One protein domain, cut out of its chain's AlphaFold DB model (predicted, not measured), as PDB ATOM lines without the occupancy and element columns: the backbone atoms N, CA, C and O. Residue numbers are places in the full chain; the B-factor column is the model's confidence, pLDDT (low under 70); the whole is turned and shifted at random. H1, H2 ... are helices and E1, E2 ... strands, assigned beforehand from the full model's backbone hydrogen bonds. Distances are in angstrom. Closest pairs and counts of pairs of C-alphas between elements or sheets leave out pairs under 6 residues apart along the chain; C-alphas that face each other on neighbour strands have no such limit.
ATOM      1  N   GLU A   9     276.271 168.348 271.828       97.62
ATOM      2  CA  GLU A   9     277.301 167.692 272.642       97.62
ATOM      3  C   GLU A   9     277.363 168.169 274.103       97.62
ATOM      4  O   GLU A   9     277.993 167.510 274.928       97.62
ATOM      5  N   GLU A  10     276.710 169.286 274.444       98.12
ATOM      6  CA  GLU A  10     276.615 169.801 275.818       98.12
ATOM      7  C   GLU A  10     275.297 169.415 276.515       98.12
ATOM      8  O   GLU A  10     275.097 169.765 277.681       98.12
ATOM      9  N   LEU A  11     274.380 168.732 275.821       97.75
ATOM     10  CA  LEU A  11     273.061 168.375 276.339       97.75
ATOM     11  C   LEU A  11     272.994 166.918 276.801       97.75
ATOM     12  O   LEU A  11     273.590 166.016 276.215       97.75
ATOM     13  N   THR A  12     272.168 166.663 277.813       98.44
ATOM     14  CA  THR A  12     271.702 165.307 278.114       98.44
ATOM     15  C   THR A  12     270.626 164.876 277.113       98.44
ATOM     16  O   THR A  12     269.946 165.701 276.497       98.44
ATOM     17  N   TRP A  13     270.404 163.568 276.979       97.81
ATOM     18  CA  TRP A  13     269.342 163.038 276.112       97.81
ATOM     19  C   TRP A  13     267.935 163.526 276.526       97.81
ATOM     20  O   TRP A  13     267.074 163.754 275.672       97.81
ATOM     21  N   GLU A  14     267.707 163.756 277.825       98.12
ATOM     22  CA  GLU A  14     266.461 164.342 278.337       98.12
ATOM     23  C   GLU A  14     266.297 165.791 277.874       98.12
ATOM     24  O   GLU A  14     265.220 166.181 277.428       98.12
ATOM     25  N   GLN A  15     267.369 166.587 277.920       97.81
ATOM     26  CA  GLN A  15     267.344 167.968 277.434       97.81
ATOM     27  C   GLN A  15     267.075 168.027 275.926       97.81
ATOM     28  O   GLN A  15     266.295 168.869 275.488       97.81
ATOM     29  N   ILE A  16     267.643 167.107 275.138       97.62
ATOM     30  CA  ILE A  16     267.348 166.985 273.699       97.62
ATOM     31  C   ILE A  16     265.858 166.685 273.475       97.62
ATOM     32  O   ILE A  16     265.221 167.312 272.630       97.62
ATOM     33  N   THR A  17     265.279 165.785 274.273       96.56
ATOM     34  CA  THR A  17     263.843 165.460 274.214       96.56
ATOM     35  C   THR A  17     262.981 166.689 274.529       96.56
ATOM     36  O   THR A  17     262.022 166.981 273.815       96.56
ATOM     37  N   GLN A  18     263.368 167.475 275.536       97.00
ATOM     38  CA  GLN A  18     262.667 168.706 275.913       97.00
ATOM     39  C   GLN A  18     262.703 169.789 274.825       97.00
ATOM     40  O   GLN A  18     261.771 170.590 274.753       97.00
ATOM     41  N   LEU A  19     263.744 169.844 273.980       95.94
ATOM     42  CA  LEU A  19     263.777 170.777 272.844       95.94
ATOM     43  C   LEU A  19     262.614 170.502 271.884       95.94
ATOM     44  O   LEU A  19     261.877 171.422 271.529       95.94
ATOM     45  N   ARG A  20     262.412 169.229 271.527       90.94
ATOM     46  CA  ARG A  20     261.299 168.785 270.677       90.94
ATOM     47  C   ARG A  20     259.948 169.106 271.313       90.94
ATOM     48  O   ARG A  20     259.065 169.618 270.634       90.94
ATOM     49  N   ASP A  21     259.795 168.849 272.611       92.50
ATOM     50  CA  ASP A  21     258.531 169.087 273.326       92.50
ATOM     51  C   ASP A  21     258.168 170.583 273.413       92.50
ATOM     52  O   ASP A  21     257.011 170.936 273.634       92.50
ATOM     53  N   ARG A  22     259.146 171.472 273.191       93.19
ATOM     54  CA  ARG A  22     258.970 172.927 273.048       93.19
ATOM     55  C   ARG A  22     258.832 173.383 271.589       93.19
ATOM     56  O   ARG A  22     259.045 174.558 271.302       93.19
ATOM     57  N   ASP A  23     258.494 172.467 270.684       92.19
ATOM     58  CA  ASP A  23     258.284 172.698 269.246       92.19
ATOM     59  C   ASP A  23     259.545 173.142 268.468       92.19
ATOM     60  O   ASP A  23     259.474 173.666 267.352       92.19
ATOM     61  N   ILE A  24     260.742 172.887 269.010       94.69
ATOM     62  CA  ILE A  24     261.985 173.033 268.245       94.69
ATOM     63  C   ILE A  24     262.156 171.787 267.378       94.69
ATOM     64  O   ILE A  24     262.520 170.715 267.852       94.69
ATOM     65  N   ASN A  25     261.906 171.940 266.079       96.81
ATOM     66  CA  ASN A  25     261.900 170.833 265.121       96.81
ATOM     67  C   ASN A  25     263.056 170.854 264.105       96.81
ATOM     68  O   ASN A  25     263.156 169.939 263.288       96.81
ATOM     69  N   LEU A  26     263.909 171.881 264.151       98.50
ATOM     70  CA  LEU A  26     265.073 172.060 263.285       98.50
ATOM     71  C   LEU A  26     266.369 171.849 264.068       98.50
ATOM     72  O   LEU A  26     266.506 172.358 265.175       98.50
ATOM     73  N   VAL A  27     267.322 171.158 263.447       98.50
ATOM     74  CA  VAL A  27     268.723 171.044 263.878       98.50
ATOM     75  C   VAL A  27     269.662 171.536 262.773       98.50
ATOM     76  O   VAL A  27     269.344 171.440 261.581       98.50
ATOM     77  N   ILE A  28     270.830 172.053 263.153       98.81
ATOM     78  CA  ILE A  28     271.883 172.480 262.219       98.81
ATOM     79  C   ILE A  28     273.053 171.501 262.314       98.81
ATOM     80  O   ILE A  28     273.552 171.264 263.407       98.81
ATOM     81  N   LEU A  29     273.521 170.980 261.179       98.88
ATOM     82  CA  LEU A  29     274.769 170.223 261.071       98.88
ATOM     83  C   LEU A  29     275.827 171.082 260.367       98.88
ATOM     84  O   LEU A  29     275.729 171.269 259.148       98.88
ATOM     85  N   PRO A  30     276.827 171.613 261.090       98.75
ATOM     86  CA  PRO A  30     277.986 172.249 260.479       98.75
ATOM     87  C   PRO A  30     278.870 171.195 259.808       98.75
ATOM     88  O   PRO A  30     279.157 170.148 260.389       98.75
ATOM     89  N   ILE A  31     279.310 171.464 258.581       98.69
ATOM     90  CA  ILE A  31     280.167 170.555 257.811       98.69
ATOM     91  C   ILE A  31     281.285 171.380 257.186       98.69
ATOM     92  O   ILE A  31     281.022 172.244 256.349       98.69
ATOM     93  N   GLY A  32     282.520 171.119 257.599       97.81
ATOM     94  CA  GLY A  32     283.711 171.776 257.078       97.81
ATOM     95  C   GLY A  32     284.596 170.825 256.281       97.81
ATOM     96  O   GLY A  32     284.114 169.901 255.619       97.81
ATOM     97  N   ALA A  33     285.893 171.094 256.336       97.06
ATOM     98  CA  ALA A  33     286.954 170.238 255.838       97.06
ATOM     99  C   ALA A  33     288.243 170.497 256.630       97.06
ATOM    100  O   ALA A  33     288.436 171.583 257.188       97.06
ATOM    101  N   THR A  34     289.119 169.494 256.644       96.31
ATOM    102  CA  THR A  34     290.493 169.608 257.127       96.31
ATOM    103  C   THR A  34     291.397 169.681 255.899       96.31
ATOM    104  O   THR A  34     291.777 168.649 255.341       96.31
ATOM    105  N   GLU A  35     291.736 170.885 255.438       94.31
ATOM    106  CA  GLU A  35     292.494 171.080 254.201       94.31
ATOM    107  C   GLU A  35     293.495 172.229 254.235       94.31
ATOM    108  O   GLU A  35     293.394 173.160 255.023       94.31
ATOM    109  N   GLN A  36     294.489 172.184 253.347       94.00
ATOM    110  CA  GLN A  36     295.440 173.286 253.213       94.00
ATOM    111  C   GLN A  36     294.732 174.605 252.840       94.00
ATOM    112  O   GLN A  36     293.963 174.651 251.882       94.00
ATOM    113  N   VAL A  43     294.545 174.416 258.945       96.50
ATOM    114  CA  VAL A  43     293.826 173.483 258.062       96.50
ATOM    115  C   VAL A  43     292.334 173.319 258.377       96.50
ATOM    116  O   VAL A  43     291.614 172.688 257.623       96.50
ATOM    117  N   GLY A  44     291.856 173.867 259.497       97.00
ATOM    118  CA  GLY A  44     290.473 173.707 259.965       97.00
ATOM    119  C   GLY A  44     289.553 174.897 259.690       97.00
ATOM    120  O   GLY A  44     288.482 174.968 260.290       97.00
ATOM    121  N   VAL A  45     289.963 175.865 258.856       96.69
ATOM    122  CA  VAL A  45     289.218 177.126 258.649       96.69
ATOM    123  C   VAL A  45     287.778 176.887 258.201       96.69
ATOM    124  O   VAL A  45     286.873 177.565 258.698       96.69
ATOM    125  N   ASP A  46     287.549 175.913 257.325       96.88
ATOM    126  CA  ASP A  46     286.210 175.591 256.830       96.88
ATOM    127  C   ASP A  46     285.278 175.151 257.970       96.88
ATOM    128  O   ASP A  46     284.143 175.628 258.082       96.88
ATOM    129  N   THR A  47     285.782 174.304 258.870       98.06
ATOM    130  CA  THR A  47     285.052 173.835 260.056       98.06
ATOM    131  C   THR A  47     284.842 174.964 261.055       98.06
ATOM    132  O   THR A  47     283.722 175.165 261.519       98.06
ATOM    133  N   PHE A  48     285.873 175.767 261.342       98.06
ATOM    134  CA  PHE A  48     285.748 176.914 262.248       98.06
ATOM    135  C   PHE A  48     284.688 177.909 261.765       98.06
ATOM    136  O   PHE A  48     283.882 178.383 262.563       98.06
ATOM    137  N   SER A  49     284.646 178.179 260.460       97.00
ATOM    138  CA  SER A  49     283.677 179.095 259.854       97.00
ATOM    139  C   SER A  49     282.250 178.545 259.928       97.00
ATOM    140  O   SER A  49     281.343 179.252 260.373       97.00
ATOM    141  N   ALA A  50     282.048 177.276 259.548       98.12
ATOM    142  CA  ALA A  50     280.756 176.588 259.640       98.12
ATOM    143  C   ALA A  50     280.211 176.591 261.073       98.12
ATOM    144  O   ALA A  50     279.069 176.994 261.306       98.12
ATOM    145  N   THR A  51     281.052 176.214 262.033       98.31
ATOM    146  CA  THR A  51     280.706 176.160 263.454       98.31
ATOM    147  C   THR A  51     280.389 177.544 264.009       98.31
ATOM    148  O   THR A  51     279.346 177.721 264.635       98.31
ATOM    149  N   ALA A  52     281.218 178.556 263.734       97.75
ATOM    150  CA  ALA A  52     280.996 179.913 264.234       97.75
ATOM    151  C   ALA A  52     279.660 180.499 263.748       97.75
ATOM    152  O   ALA A  52     278.913 181.080 264.540       97.75
ATOM    153  N   VAL A  53     279.320 180.309 262.468       97.69
ATOM    154  CA  VAL A  53     278.032 180.766 261.925       97.69
ATOM    155  C   VAL A  53     276.869 179.989 262.543       97.69
ATOM    156  O   VAL A  53     275.892 180.608 262.964       97.69
ATOM    157  N   ALA A  54     276.967 178.660 262.657       98.31
ATOM    158  CA  ALA A  54     275.924 177.847 263.285       98.31
ATOM    159  C   ALA A  54     275.679 178.249 264.747       98.31
ATOM    160  O   ALA A  54     274.530 178.429 265.153       98.31
ATOM    161  N   HIS A  55     276.745 178.468 265.520       97.94
ATOM    162  CA  HIS A  55     276.656 178.917 266.910       97.94
ATOM    163  C   HIS A  55     276.021 180.306 267.003       97.94
ATOM    164  O   HIS A  55     275.147 180.520 267.839       97.94
ATOM    165  N   GLY A  56     276.395 181.233 266.116       97.44
ATOM    166  CA  GLY A  56     275.800 182.570 266.056       97.44
ATOM    167  C   GLY A  56     274.304 182.557 265.723       97.44
ATOM    168  O   GLY A  56     273.546 183.347 266.288       97.44
ATOM    169  N   VAL A  57     273.859 181.646 264.849       97.06
ATOM    170  CA  VAL A  57     272.432 181.424 264.555       97.06
ATOM    171  C   VAL A  57     271.723 180.811 265.761       97.06
ATOM    172  O   VAL A  57     270.663 181.292 266.164       97.06
ATOM    173  N   SER A  58     272.312 179.789 266.378       98.06
ATOM    174  CA  SER A  58     271.765 179.124 267.564       98.06
ATOM    175  C   SER A  58     271.593 180.089 268.736       98.06
ATOM    176  O   SER A  58     270.522 180.162 269.328       98.06
ATOM    177  N   ALA A  59     272.594 180.928 268.992       97.75
ATOM    178  CA  ALA A  59     272.572 181.964 270.019       97.75
ATOM    179  C   ALA A  59     271.424 182.981 269.857       97.75
ATOM    180  O   ALA A  59     271.039 183.632 270.827       97.75
ATOM    181  N   GLN A  60     270.881 183.138 268.645       96.50
ATOM    182  CA  GLN A  60     269.764 184.044 268.350       96.50
ATOM    183  C   GLN A  60     268.408 183.339 268.263       96.50
ATOM    184  O   GLN A  60     267.379 183.980 268.451       96.50
ATOM    185  N   THR A  61     268.394 182.046 267.942       95.69
ATOM    186  CA  THR A  61     267.166 181.307 267.594       95.69
ATOM    187  C   THR A  61     266.834 180.172 268.560       95.69
ATOM    188  O   THR A  61     265.720 179.659 268.524       95.69
ATOM    189  N   GLY A  62     267.783 179.744 269.397       95.81
ATOM    190  CA  GLY A  62     267.669 178.553 270.240       95.81
ATOM    191  C   GLY A  62     267.739 177.226 269.475       95.81
ATOM    192  O   GLY A  62     267.585 176.171 270.086       95.81
ATOM    193  N   ILE A  63     267.973 177.251 268.156       97.88
ATOM    194  CA  ILE A  63     268.085 176.039 267.339       97.88
ATOM    195  C   ILE A  63     269.334 175.243 267.763       97.88
ATOM    196  O   ILE A  63     270.426 175.821 267.774       97.88
ATOM    197  N   PRO A  64     269.216 173.941 268.082       98.31
ATOM    198  CA  PRO A  64     270.357 173.104 268.432       98.31
ATOM    199  C   PRO A  64     271.316 172.892 267.255       98.31
ATOM    200  O   PRO A  64     270.903 172.689 266.107       98.31
ATOM    201  N   VAL A  65     272.611 172.901 267.565       98.81
ATOM    202  CA  VAL A  65     273.704 172.627 266.625       98.81
ATOM    203  C   VAL A  65     274.302 171.265 266.952       98.81
ATOM    204  O   VAL A  65     274.667 171.019 268.096       98.81
ATOM    205  N   LEU A  66     274.370 170.384 265.959       98.81
ATOM    206  CA  LEU A  66     275.050 169.092 266.047       98.81
ATOM    207  C   LEU A  66     276.575 169.278 266.061       98.81
ATOM    208  O   LEU A  66     277.055 170.281 265.519       98.81
ATOM    209  N   PRO A  67     277.344 168.290 266.559       98.50
ATOM    210  CA  PRO A  67     278.796 168.321 266.455       98.50
ATOM    211  C   PRO A  67     279.214 168.489 264.994       98.50
ATOM    212  O   PRO A  67     278.712 167.794 264.106       98.50
ATOM    213  N   ALA A  68     280.118 169.432 264.741       98.44
ATOM    214  CA  ALA A  68     280.576 169.704 263.389       98.44
ATOM    215  C   ALA A  68     281.294 168.483 262.796       98.44
ATOM    216  O   ALA A  68     282.065 167.821 263.488       98.44
ATOM    217  N   LEU A  69     281.096 168.229 261.501       98.38
ATOM    218  CA  LEU A  69     281.915 167.278 260.751       98.38
ATOM    219  C   LEU A  69     283.182 167.990 260.259       98.38
ATOM    220  O   LEU A  69     283.067 168.850 259.376       98.38
ATOM    221  N   PRO A  70     284.370 167.671 260.811       97.38
ATOM    222  CA  PRO A  70     285.592 168.367 260.445       97.38
ATOM    223  C   PRO A  70     286.180 167.859 259.129       97.38
ATOM    224  O   PRO A  70     286.828 168.624 258.426       97.38
ATOM    225  N   ASP A  71     285.937 166.596 258.770       96.31
ATOM    226  CA  ASP A  71     286.532 165.960 257.599       96.31
ATOM    227  C   ASP A  71     285.537 165.916 256.437       96.31
ATOM    228  O   ASP A  71     284.545 165.183 256.450       96.31
ATOM    229  N   GLY A  72     285.813 166.734 255.424       95.69
ATOM    230  CA  GLY A  72     285.028 166.854 254.203       95.69
ATOM    231  C   GLY A  72     285.636 166.095 253.023       95.69
ATOM    232  O   GLY A  72     286.469 165.198 253.164       95.69
ATOM    233  N   CYS A  73     285.210 166.461 251.821       96.31
ATOM    234  CA  CYS A  73     285.746 165.974 250.561       96.31
ATOM    235  C   CYS A  73     286.688 167.019 249.954       96.31
ATOM    236  O   CYS A  73     286.229 167.926 249.264       96.31
ATOM    237  N   SER A  74     287.991 166.808 250.119       94.50
ATOM    238  CA  SER A  74     289.081 167.633 249.580       94.50
ATOM    239  C   SER A  74     290.000 166.824 248.650       94.50
ATOM    240  O   SER A  74     291.192 167.090 248.561       94.50
ATOM    241  N   LEU A  75     289.485 165.817 247.927       89.44
ATOM    242  CA  LEU A  75     290.304 164.929 247.074       89.44
ATOM    243  C   LEU A  75     291.103 165.665 245.981       89.44
ATOM    244  O   LEU A  75     292.149 165.177 245.550       89.44
ATOM    245  N   GLY A  76     290.622 166.829 245.527       83.94
ATOM    246  CA  GLY A  76     291.356 167.694 244.593       83.94
ATOM    247  C   GLY A  76     292.613 168.313 245.217       83.94
ATOM    248  O   GLY A  76     293.556 168.669 244.507       83.94
ATOM    249  N   HIS A  77     292.666 168.392 246.547       80.12
ATOM    250  CA  HIS A  77     293.851 168.782 247.289       80.12
ATOM    251  C   HIS A  77     294.747 167.544 247.410       80.12
ATOM    252  O   HIS A  77     294.605 166.701 248.290       80.12
ATOM    253  N   SER A  78     295.642 167.394 246.428       75.75
ATOM    254  CA  SER A  78     296.577 166.268 246.326       75.75
ATOM    255  C   SER A  78     297.334 165.997 247.633       75.75
ATOM    256  O   SER A  78     297.606 166.914 248.407       75.75
ATOM    257  N   LYS A  79     297.826 164.766 247.807       83.81
ATOM    258  CA  LYS A  79     298.620 164.336 248.977       83.81
ATOM    259  C   LYS A  79     299.948 165.090 249.187       83.81
ATOM    260  O   LYS A  79     300.687 164.760 250.106       83.81
ATOM    261  N   LYS A  80     300.280 166.072 248.341       87.12
ATOM    262  CA  LYS A  80     301.507 166.874 248.460       87.12
ATOM    263  C   LYS A  80     301.482 167.842 249.647       87.12
ATOM    264  O   LYS A  80     302.543 168.259 250.098       87.12
ATOM    265  N   TRP A  81     300.297 168.224 250.124       88.06
ATOM    266  CA  TRP A  81     300.148 169.128 251.262       88.06
ATOM    267  C   TRP A  81     299.851 168.330 252.527       88.06
ATOM    268  O   TRP A  81     298.769 167.758 252.676       88.06
ATOM    269  N   ALA A  82     300.820 168.287 253.441       91.19
ATOM    270  CA  ALA A  82     300.636 167.659 254.741       91.19
ATOM    271  C   ALA A  82     299.482 168.324 255.513       91.19
ATOM    272  O   ALA A  82     299.295 169.538 255.441       91.19
ATOM    273  N   GLY A  83     298.714 167.518 256.248       90.31
ATOM    274  CA  GLY A  83     297.603 167.984 257.081       90.31
ATOM    275  C   GLY A  83     296.227 167.974 256.412       90.31
ATOM    276  O   GLY A  83     295.246 168.116 257.126       90.31
ATOM    277  N   THR A  84     296.121 167.758 255.093       93.75
ATOM    278  CA  THR A  84     294.807 167.559 254.448       93.75
ATOM    279  C   THR A  84     294.285 166.148 254.724       93.75
ATOM    280  O   THR A  84     294.953 165.165 254.392       93.75
ATOM    281  N   LEU A  85     293.081 166.051 255.288       94.94
ATOM    282  CA  LEU A  85     292.329 164.810 255.464       94.94
ATOM    283  C   LEU A  85     291.084 164.882 254.584       94.94
ATOM    284  O   LEU A  85     290.363 165.875 254.598       94.94
ATOM    285  N   SER A  86     290.837 163.841 253.789       95.69
ATOM    286  CA  SER A  86     289.709 163.837 252.860       95.69
ATOM    287  C   SER A  86     288.970 162.516 252.893       95.69
ATOM    288  O   SER A  86     289.555 161.445 252.707       95.69
ATOM    289  N   LEU A  87     287.654 162.617 253.011       97.25
ATOM    290  CA  LEU A  87     286.728 161.543 252.705       97.25
ATOM    291  C   LEU A  87     286.557 161.403 251.193       97.25
ATOM    292  O   LEU A  87     286.844 162.318 250.414       97.25
ATOM    293  N   ARG A  88     286.055 160.240 250.780       97.38
ATOM    294  CA  ARG A  88     285.519 160.058 249.431       97.38
ATOM    295  C   ARG A  88     284.111 160.668 249.348       97.38
ATOM    296  O   ARG A  88     283.401 160.635 250.359       97.38
ATOM    297  N   PRO A  89     283.674 161.169 248.178       97.75
ATOM    298  CA  PRO A  89     282.332 161.720 248.002       97.75
ATOM    299  C   PRO A  89     281.220 160.780 248.484       97.75
ATOM    300  O   PRO A  89     280.295 161.210 249.171       97.75
ATOM    301  N   GLU A  90     281.332 159.488 248.181       98.12
ATOM    302  CA  GLU A  90     280.348 158.472 248.563       98.12
ATOM    303  C   GLU A  90     280.305 158.294 250.083       98.12
ATOM    304  O   GLU A  90     279.230 158.172 250.662       98.12
ATOM    305  N   THR A  91     281.466 158.339 250.742       98.50
ATOM    306  CA  THR A  91     281.563 158.245 252.203       98.50
ATOM    307  C   THR A  91     280.886 159.435 252.878       98.50
ATOM    308  O   THR A  91     280.086 159.233 253.786       98.50
ATOM    309  N   LEU A  92     281.132 160.663 252.411       98.56
ATOM    310  CA  LEU A  92     280.476 161.848 252.976       98.56
ATOM    311  C   LEU A  92     278.952 161.818 252.755       98.56
ATOM    312  O   LEU A  92     278.193 162.184 253.649       98.56
ATOM    313  N   ALA A  93     278.491 161.343 251.593       98.62
ATOM    314  CA  ALA A  93     277.063 161.184 251.323       98.62
ATOM    315  C   ALA A  93     276.393 160.160 252.261       98.62
ATOM    316  O   ALA A  93     275.275 160.403 252.717       98.62
ATOM    317  N   VAL A  94     277.071 159.045 252.565       98.69
ATOM    318  CA  VAL A  94     276.595 158.024 253.518       98.69
ATOM    319  C   VAL A  94     276.557 158.570 254.945       98.69
ATOM    320  O   VAL A  94     275.531 158.437 255.601       98.69
ATOM    321  N   ILE A  95     277.608 159.263 255.395       98.62
ATOM    322  CA  ILE A  95     277.651 159.864 256.740       98.62
ATOM    323  C   ILE A  95     276.459 160.801 256.964       98.62
ATOM    324  O   ILE A  95     275.799 160.736 257.998       98.62
ATOM    325  N   VAL A  96     276.140 161.657 255.990       98.31
ATOM    326  CA  VAL A  96     274.985 162.564 256.093       98.31
ATOM    327  C   VAL A  96     273.668 161.802 256.189       98.31
ATOM    328  O   VAL A  96     272.795 162.207 256.955       98.31
ATOM    329  N   LEU A  97     273.516 160.721 255.422       98.62
ATOM    330  CA  LEU A  97     272.328 159.874 255.478       98.62
ATOM    331  C   LEU A  97     272.164 159.233 256.863       98.62
ATOM    332  O   LEU A  97     271.078 159.301 257.431       98.62
ATOM    333  N   GLU A  98     273.236 158.664 257.411       98.62
ATOM    334  CA  GLU A  98     273.225 158.004 258.722       98.62
ATOM    335  C   GLU A  98     272.989 159.007 259.862       98.62
ATOM    336  O   GLU A  98     272.204 158.749 260.768       98.62
ATOM    337  N   ILE A  99     273.580 160.204 259.802       98.56
ATOM    338  CA  ILE A  99     273.292 161.259 260.788       98.56
ATOM    339  C   ILE A  99     271.827 161.702 260.697       98.56
ATOM    340  O   ILE A  99     271.168 161.874 261.721       98.56
ATOM    341  N   ALA A 100     271.295 161.875 259.485       98.62
ATOM    342  CA  ALA A 100     269.902 162.258 259.286       98.62
ATOM    343  C   ALA A 100     268.921 161.208 259.837       98.62
ATOM    344  O   ALA A 100     267.890 161.583 260.393       98.62
ATOM    345  N   GLU A 101     269.252 159.917 259.740       98.31
ATOM    346  CA  GLU A 101     268.489 158.826 260.359       98.31
ATOM    347  C   GLU A 101     268.388 158.990 261.882       98.31
ATOM    348  O   GLU A 101     267.293 158.902 262.447       98.31
ATOM    349  N   TRP A 102     269.501 159.292 262.554       98.06
ATOM    350  CA  TRP A 102     269.508 159.522 264.001       98.06
ATOM    351  C   TRP A 102     268.780 160.808 264.399       98.06
ATOM    352  O   TRP A 102     268.056 160.819 265.394       98.06
ATOM    353  N   VAL A 103     268.896 161.872 263.599       98.12
ATOM    354  CA  VAL A 103     268.137 163.119 263.790       98.12
ATOM    355  C   VAL A 103     266.630 162.868 263.693       98.12
ATOM    356  O   VAL A 103     265.875 163.314 264.562       98.12
ATOM    357  N   ALA A 104     266.189 162.125 262.674       97.62
ATOM    358  CA  ALA A 104     264.788 161.743 262.516       97.62
ATOM    359  C   ALA A 104     264.314 160.863 263.683       97.62
ATOM    360  O   ALA A 104     263.243 161.102 264.239       97.62
ATOM    361  N   SER A 105     265.135 159.896 264.103       96.56
ATOM    362  CA  SER A 105     264.831 158.994 265.224       96.56
ATOM    363  C   SER A 105     264.722 159.729 266.564       96.56
ATOM    364  O   SER A 105     263.921 159.347 267.414       96.56
ATOM    365  N   ALA A 106     265.466 160.825 266.740       96.38
ATOM    366  CA  ALA A 106     265.346 161.718 267.894       96.38
ATOM    367  C   ALA A 106     264.073 162.598 267.862       96.38
ATOM    368  O   ALA A 106     263.780 163.302 268.828       96.38
ATOM    369  N   GLY A 107     263.287 162.545 266.780       96.12
ATOM    370  CA  GLY A 107     262.004 163.236 266.644       96.12
ATOM    371  C   GLY A 107     262.081 164.629 266.016       96.12
ATOM    372  O   GLY A 107     261.088 165.356 266.046       96.12
ATOM    373  N   PHE A 108     263.221 165.018 265.436       98.12
ATOM    374  CA  PHE A 108     263.338 166.271 264.686       98.12
ATOM    375  C   PHE A 108     262.870 166.073 263.241       98.12
ATOM    376  O   PHE A 108     263.235 165.104 262.580       98.12
ATOM    377  N   SER A 109     262.075 167.013 262.726       97.75
ATOM    378  CA  SER A 109     261.491 166.927 261.377       97.75
ATOM    379  C   SER A 109     262.191 167.814 260.347       97.75
ATOM    380  O   SER A 109     261.803 167.833 259.173       97.75
ATOM    381  N   ARG A 110     263.230 168.561 260.746       98.69
ATOM    382  CA  ARG A 110     264.014 169.415 259.849       98.69
ATOM    383  C   ARG A 110     265.511 169.341 260.151       98.69
ATOM    384  O   ARG A 110     265.926 169.445 261.301       98.69
ATOM    385  N   LEU A 111     266.322 169.250 259.099       98.81
ATOM    386  CA  LEU A 111     267.786 169.241 259.174       98.81
ATOM    387  C   LEU A 111     268.378 170.256 258.190       98.81
ATOM    388  O   LEU A 111     268.110 170.210 256.987       98.81
ATOM    389  N   LEU A 112     269.205 171.171 258.693       98.81
ATOM    390  CA  LEU A 112     269.981 172.099 257.876       98.81
ATOM    391  C   LEU A 112     271.447 171.668 257.843       98.81
ATOM    392  O   LEU A 112     272.145 171.766 258.846       98.81
ATOM    393  N   LEU A 113     271.932 171.273 256.670       98.75
ATOM    394  CA  LEU A 113     273.357 171.096 256.413       98.75
ATOM    395  C   LEU A 113     273.973 172.472 256.124       98.75
ATOM    396  O   LEU A 113     273.637 173.102 255.112       98.75
ATOM    397  N   LEU A 114     274.862 172.941 257.000       98.56
ATOM    398  CA  LEU A 114     275.591 174.198 256.842       98.56
ATOM    399  C   LEU A 114     277.024 173.905 256.396       98.56
ATOM    400  O   LEU A 114     277.887 173.561 257.198       98.56
ATOM    401  N   ASN A 115     277.260 174.029 255.095       98.19
ATOM    402  CA  ASN A 115     278.511 173.660 254.456       98.19
ATOM    403  C   ASN A 115     279.496 174.836 254.391       98.19
ATOM    404  O   ASN A 115     279.178 175.869 253.799       98.19
ATOM    405  N   GLY A 116     280.694 174.647 254.942       97.25
ATOM    406  CA  GLY A 116     281.819 175.582 254.885       97.25
ATOM    407  C   GLY A 116     282.800 175.337 253.734       97.25
ATOM    408  O   GLY A 116     283.618 176.206 253.471       97.25
ATOM    409  N   HIS A 117     282.714 174.206 253.026       96.31
ATOM    410  CA  HIS A 117     283.758 173.770 252.095       96.31
ATOM    411  C   HIS A 117     283.230 173.458 250.682       96.31
ATOM    412  O   HIS A 117     282.256 172.719 250.509       96.31
ATOM    413  N   GLY A 127     273.861 163.010 249.254       98.50
ATOM    414  CA  GLY A 127     273.381 162.597 250.577       98.50
ATOM    415  C   GLY A 127     272.000 163.173 250.894       98.50
ATOM    416  O   GLY A 127     271.117 162.453 251.348       98.50
ATOM    417  N   LEU A 128     271.767 164.444 250.558       98.44
ATOM    418  CA  LEU A 128     270.469 165.097 250.717       98.44
ATOM    419  C   LEU A 128     269.352 164.405 249.920       98.44
ATOM    420  O   LEU A 128     268.264 164.217 250.462       98.44
ATOM    421  N   GLU A 129     269.583 164.026 248.658       98.50
ATOM    422  CA  GLU A 129     268.559 163.307 247.882       98.50
ATOM    423  C   GLU A 129     268.321 161.887 248.436       98.50
ATOM    424  O   GLU A 129     267.173 161.450 248.511       98.50
ATOM    425  N   ASN A 130     269.364 161.205 248.931       98.31
ATOM    426  CA  ASN A 130     269.208 159.916 249.620       98.31
ATOM    427  C   ASN A 130     268.346 160.043 250.887       98.31
ATOM    428  O   ASN A 130     267.476 159.206 251.126       98.31
ATOM    429  N   VAL A 131     268.546 161.108 251.675       98.56
ATOM    430  CA  VAL A 131     267.726 161.395 252.863       98.56
ATOM    431  C   VAL A 131     266.271 161.611 252.471       98.56
ATOM    432  O   VAL A 131     265.394 161.003 253.072       98.56
ATOM    433  N   ARG A 132     265.996 162.414 251.438       98.06
ATOM    434  CA  ARG A 132     264.619 162.650 250.965       98.06
ATOM    435  C   ARG A 132     263.923 161.378 250.506       98.06
ATOM    436  O   ARG A 132     262.725 161.237 250.716       98.06
ATOM    437  N   HIS A 133     264.662 160.476 249.866       98.00
ATOM    438  CA  HIS A 133     264.119 159.197 249.435       98.00
ATOM    439  C   HIS A 133     263.788 158.283 250.624       98.00
ATOM    440  O   HIS A 133     262.721 157.674 250.645       98.00
ATOM    441  N   ARG A 134     264.687 158.190 251.614       97.69
ATOM    442  CA  ARG A 134     264.574 157.229 252.724       97.69
ATOM    443  C   ARG A 134     263.747 157.737 253.910       97.69
ATOM    444  O   ARG A 134     263.105 156.936 254.579       97.69
ATOM    445  N   TYR A 135     263.730 159.049 254.136       97.44
ATOM    446  CA  TYR A 135     263.021 159.732 255.223       97.44
ATOM    447  C   TYR A 135     262.180 160.891 254.655       97.44
ATOM    448  O   TYR A 135     262.528 162.057 254.852       97.44
ATOM    449  N   PRO A 136     261.071 160.613 253.942       94.75
ATOM    450  CA  PRO A 136     260.281 161.642 253.253       94.75
ATOM    451  C   PRO A 136     259.686 162.706 254.192       94.75
ATOM    452  O   PRO A 136     259.461 163.841 253.773       94.75
ATOM    453  N   GLU A 137     259.486 162.366 255.468       95.50
ATOM    454  CA  GLU A 137     258.998 163.291 256.499       95.50
ATOM    455  C   GLU A 137     260.085 164.258 257.013       95.50
ATOM    456  O   GLU A 137     259.772 165.326 257.548       95.50
ATOM    457  N   LEU A 138     261.372 163.924 256.834       98.19
ATOM    458  CA  LEU A 138     262.491 164.771 257.248       98.19
ATOM    459  C   LEU A 138     262.785 165.824 256.173       98.19
ATOM    460  O   LEU A 138     263.364 165.557 255.116       98.19
ATOM    461  N   ARG A 139     262.452 167.082 256.468       98.31
ATOM    462  CA  ARG A 139     262.765 168.205 255.577       98.31
ATOM    463  C   ARG A 139     264.231 168.593 255.706       98.31
ATOM    464  O   ARG A 139     264.627 169.262 256.659       98.31
ATOM    465  N   ILE A 140     265.020 168.240 254.700       98.56
ATOM    466  CA  ILE A 140     266.449 168.549 254.649       98.56
ATOM    467  C   ILE A 140     266.772 169.684 253.663       98.56
ATOM    468  O   ILE A 140     266.236 169.752 252.550       98.56
ATOM    469  N   ALA A 141     267.667 170.584 254.070       98.19
ATOM    470  CA  ALA A 141     268.191 171.665 253.241       98.19
ATOM    471  C   ALA A 141     269.719 171.738 253.321       98.19
ATOM    472  O   ALA A 141     270.306 171.495 254.368       98.19
ATOM    473  N   LEU A 142     270.354 172.132 252.216       98.31
ATOM    474  CA  LEU A 142     271.786 172.418 252.142       98.31
ATOM    475  C   LEU A 142     271.993 173.918 251.925       98.31
ATOM    476  O   LEU A 142     271.370 174.520 251.039       98.31
ATOM    477  N   ARG A 143     272.865 174.533 252.723       97.31
ATOM    478  CA  ARG A 143     273.310 175.919 252.555       97.31
ATOM    479  C   ARG A 143     274.824 175.980 252.560       97.31
ATOM    480  O   ARG A 143     275.476 175.308 253.345       97.31
ATOM    481  N   PHE A 144     275.362 176.787 251.656       93.94
ATOM    482  CA  PHE A 144     276.784 177.073 251.580       93.94
ATOM    483  C   PHE A 144     277.066 178.377 252.318       93.94
ATOM    484  O   PHE A 144     276.354 179.360 252.087       93.94
ATOM    485  N   LEU A 145     278.112 178.409 253.138       88.62
ATOM    486  CA  LEU A 145     278.679 179.652 253.640       88.62
ATOM    487  C   LEU A 145     279.358 180.382 252.486       88.62
ATOM    488  O   LEU A 145     280.550 180.240 252.235       88.62
TER     489      LEU A 145
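This is residues 9 to 36, 43 to 117 and 127 to 145 of the 151 residues of a protein of Phormidesmis priestleyi ULC007 (UniProt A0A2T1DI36). A small sheet of three parallel strands lies between helices, with the long helix H2 over one face and H3 and the short H4 over the other, making three layers. H1 lies off the sheet toward one end of the long axis, and the long link of residues 62 to 88 reaches the other end at Lys 80. The printed part has 122 residues, with four named helices and three named strands in the order H1 E1 H2 H3 E2 H4 E3; the sheet's order is E1 E2 E3, and the class is mixed, helices and strands. It is compact, with a radius of gyration of the C-alphas of 14.9 A, yet elongated, spanning 50 by 32 by 23 A.

The inner strand E2, residues 110 to 115, is parallel to the edge strand E1, residues 26 to 31, at 21 degrees, with N 29 and O 112 2.8 A apart, within hydrogen-bond range. E2 is also parallel to the edge strand E3, residues 139 to 144, at 16 degrees, with N 113 and O 141 within range at 2.8 A. H2, residues 45 to 61, is on the sheet at a height of 8.7 A, over E1; their closest C-alphas, Pro 30 and Ala 50, are 5.2 A apart. On the opposite face, H3, residues 89 to 105, has a height over the sheet of 9.5 A and lies over E2; the closest C-alphas are those of Ala 100 and Leu 111, 7.3 A. H4, residues 127 to 134, is on the same face as H3, over E3, with Leu 128 and Ile 140 the closest C-alphas at 6.6 A. H3 and H4 touch at a steep tilt of 47 degrees, the same way; their closest C-alphas, Ala 93 and Gly 127, are 4.0 A apart. H1, residues 13 to 21, is not on the sheet and is apart from H2, H3 and H4. In H3 and H4 every O i to N i+4 pair is within hydrogen-bond range; in H1 4 of 5 are, in H2 12 of 13.

H1 begins at C-alpha 13 (269.342, 163.038, 276.112) and E3 ends at C-alpha 144 (276.784, 177.073, 251.580). From first to last C-alpha, H2 measures 24.2 A, H3 24.7 A, E1 16.1 A, E2 16.0 A, E3 17.1 A, H1 12.7 A and H4 10.5 A.

The C-alphas farthest apart, Asp 21 and Lys 80, are 49.7 A apart. Residues 37 to 42 are not printed, with 5.1 A between C-alphas 36 and 43; nor are 118 to 126, with 15.3 A between C-alphas 117 and 127. The link from H2 to H3, 27 residues, is long. The mean pLDDT of the printed part is 96.4, and no printed residue is under 70.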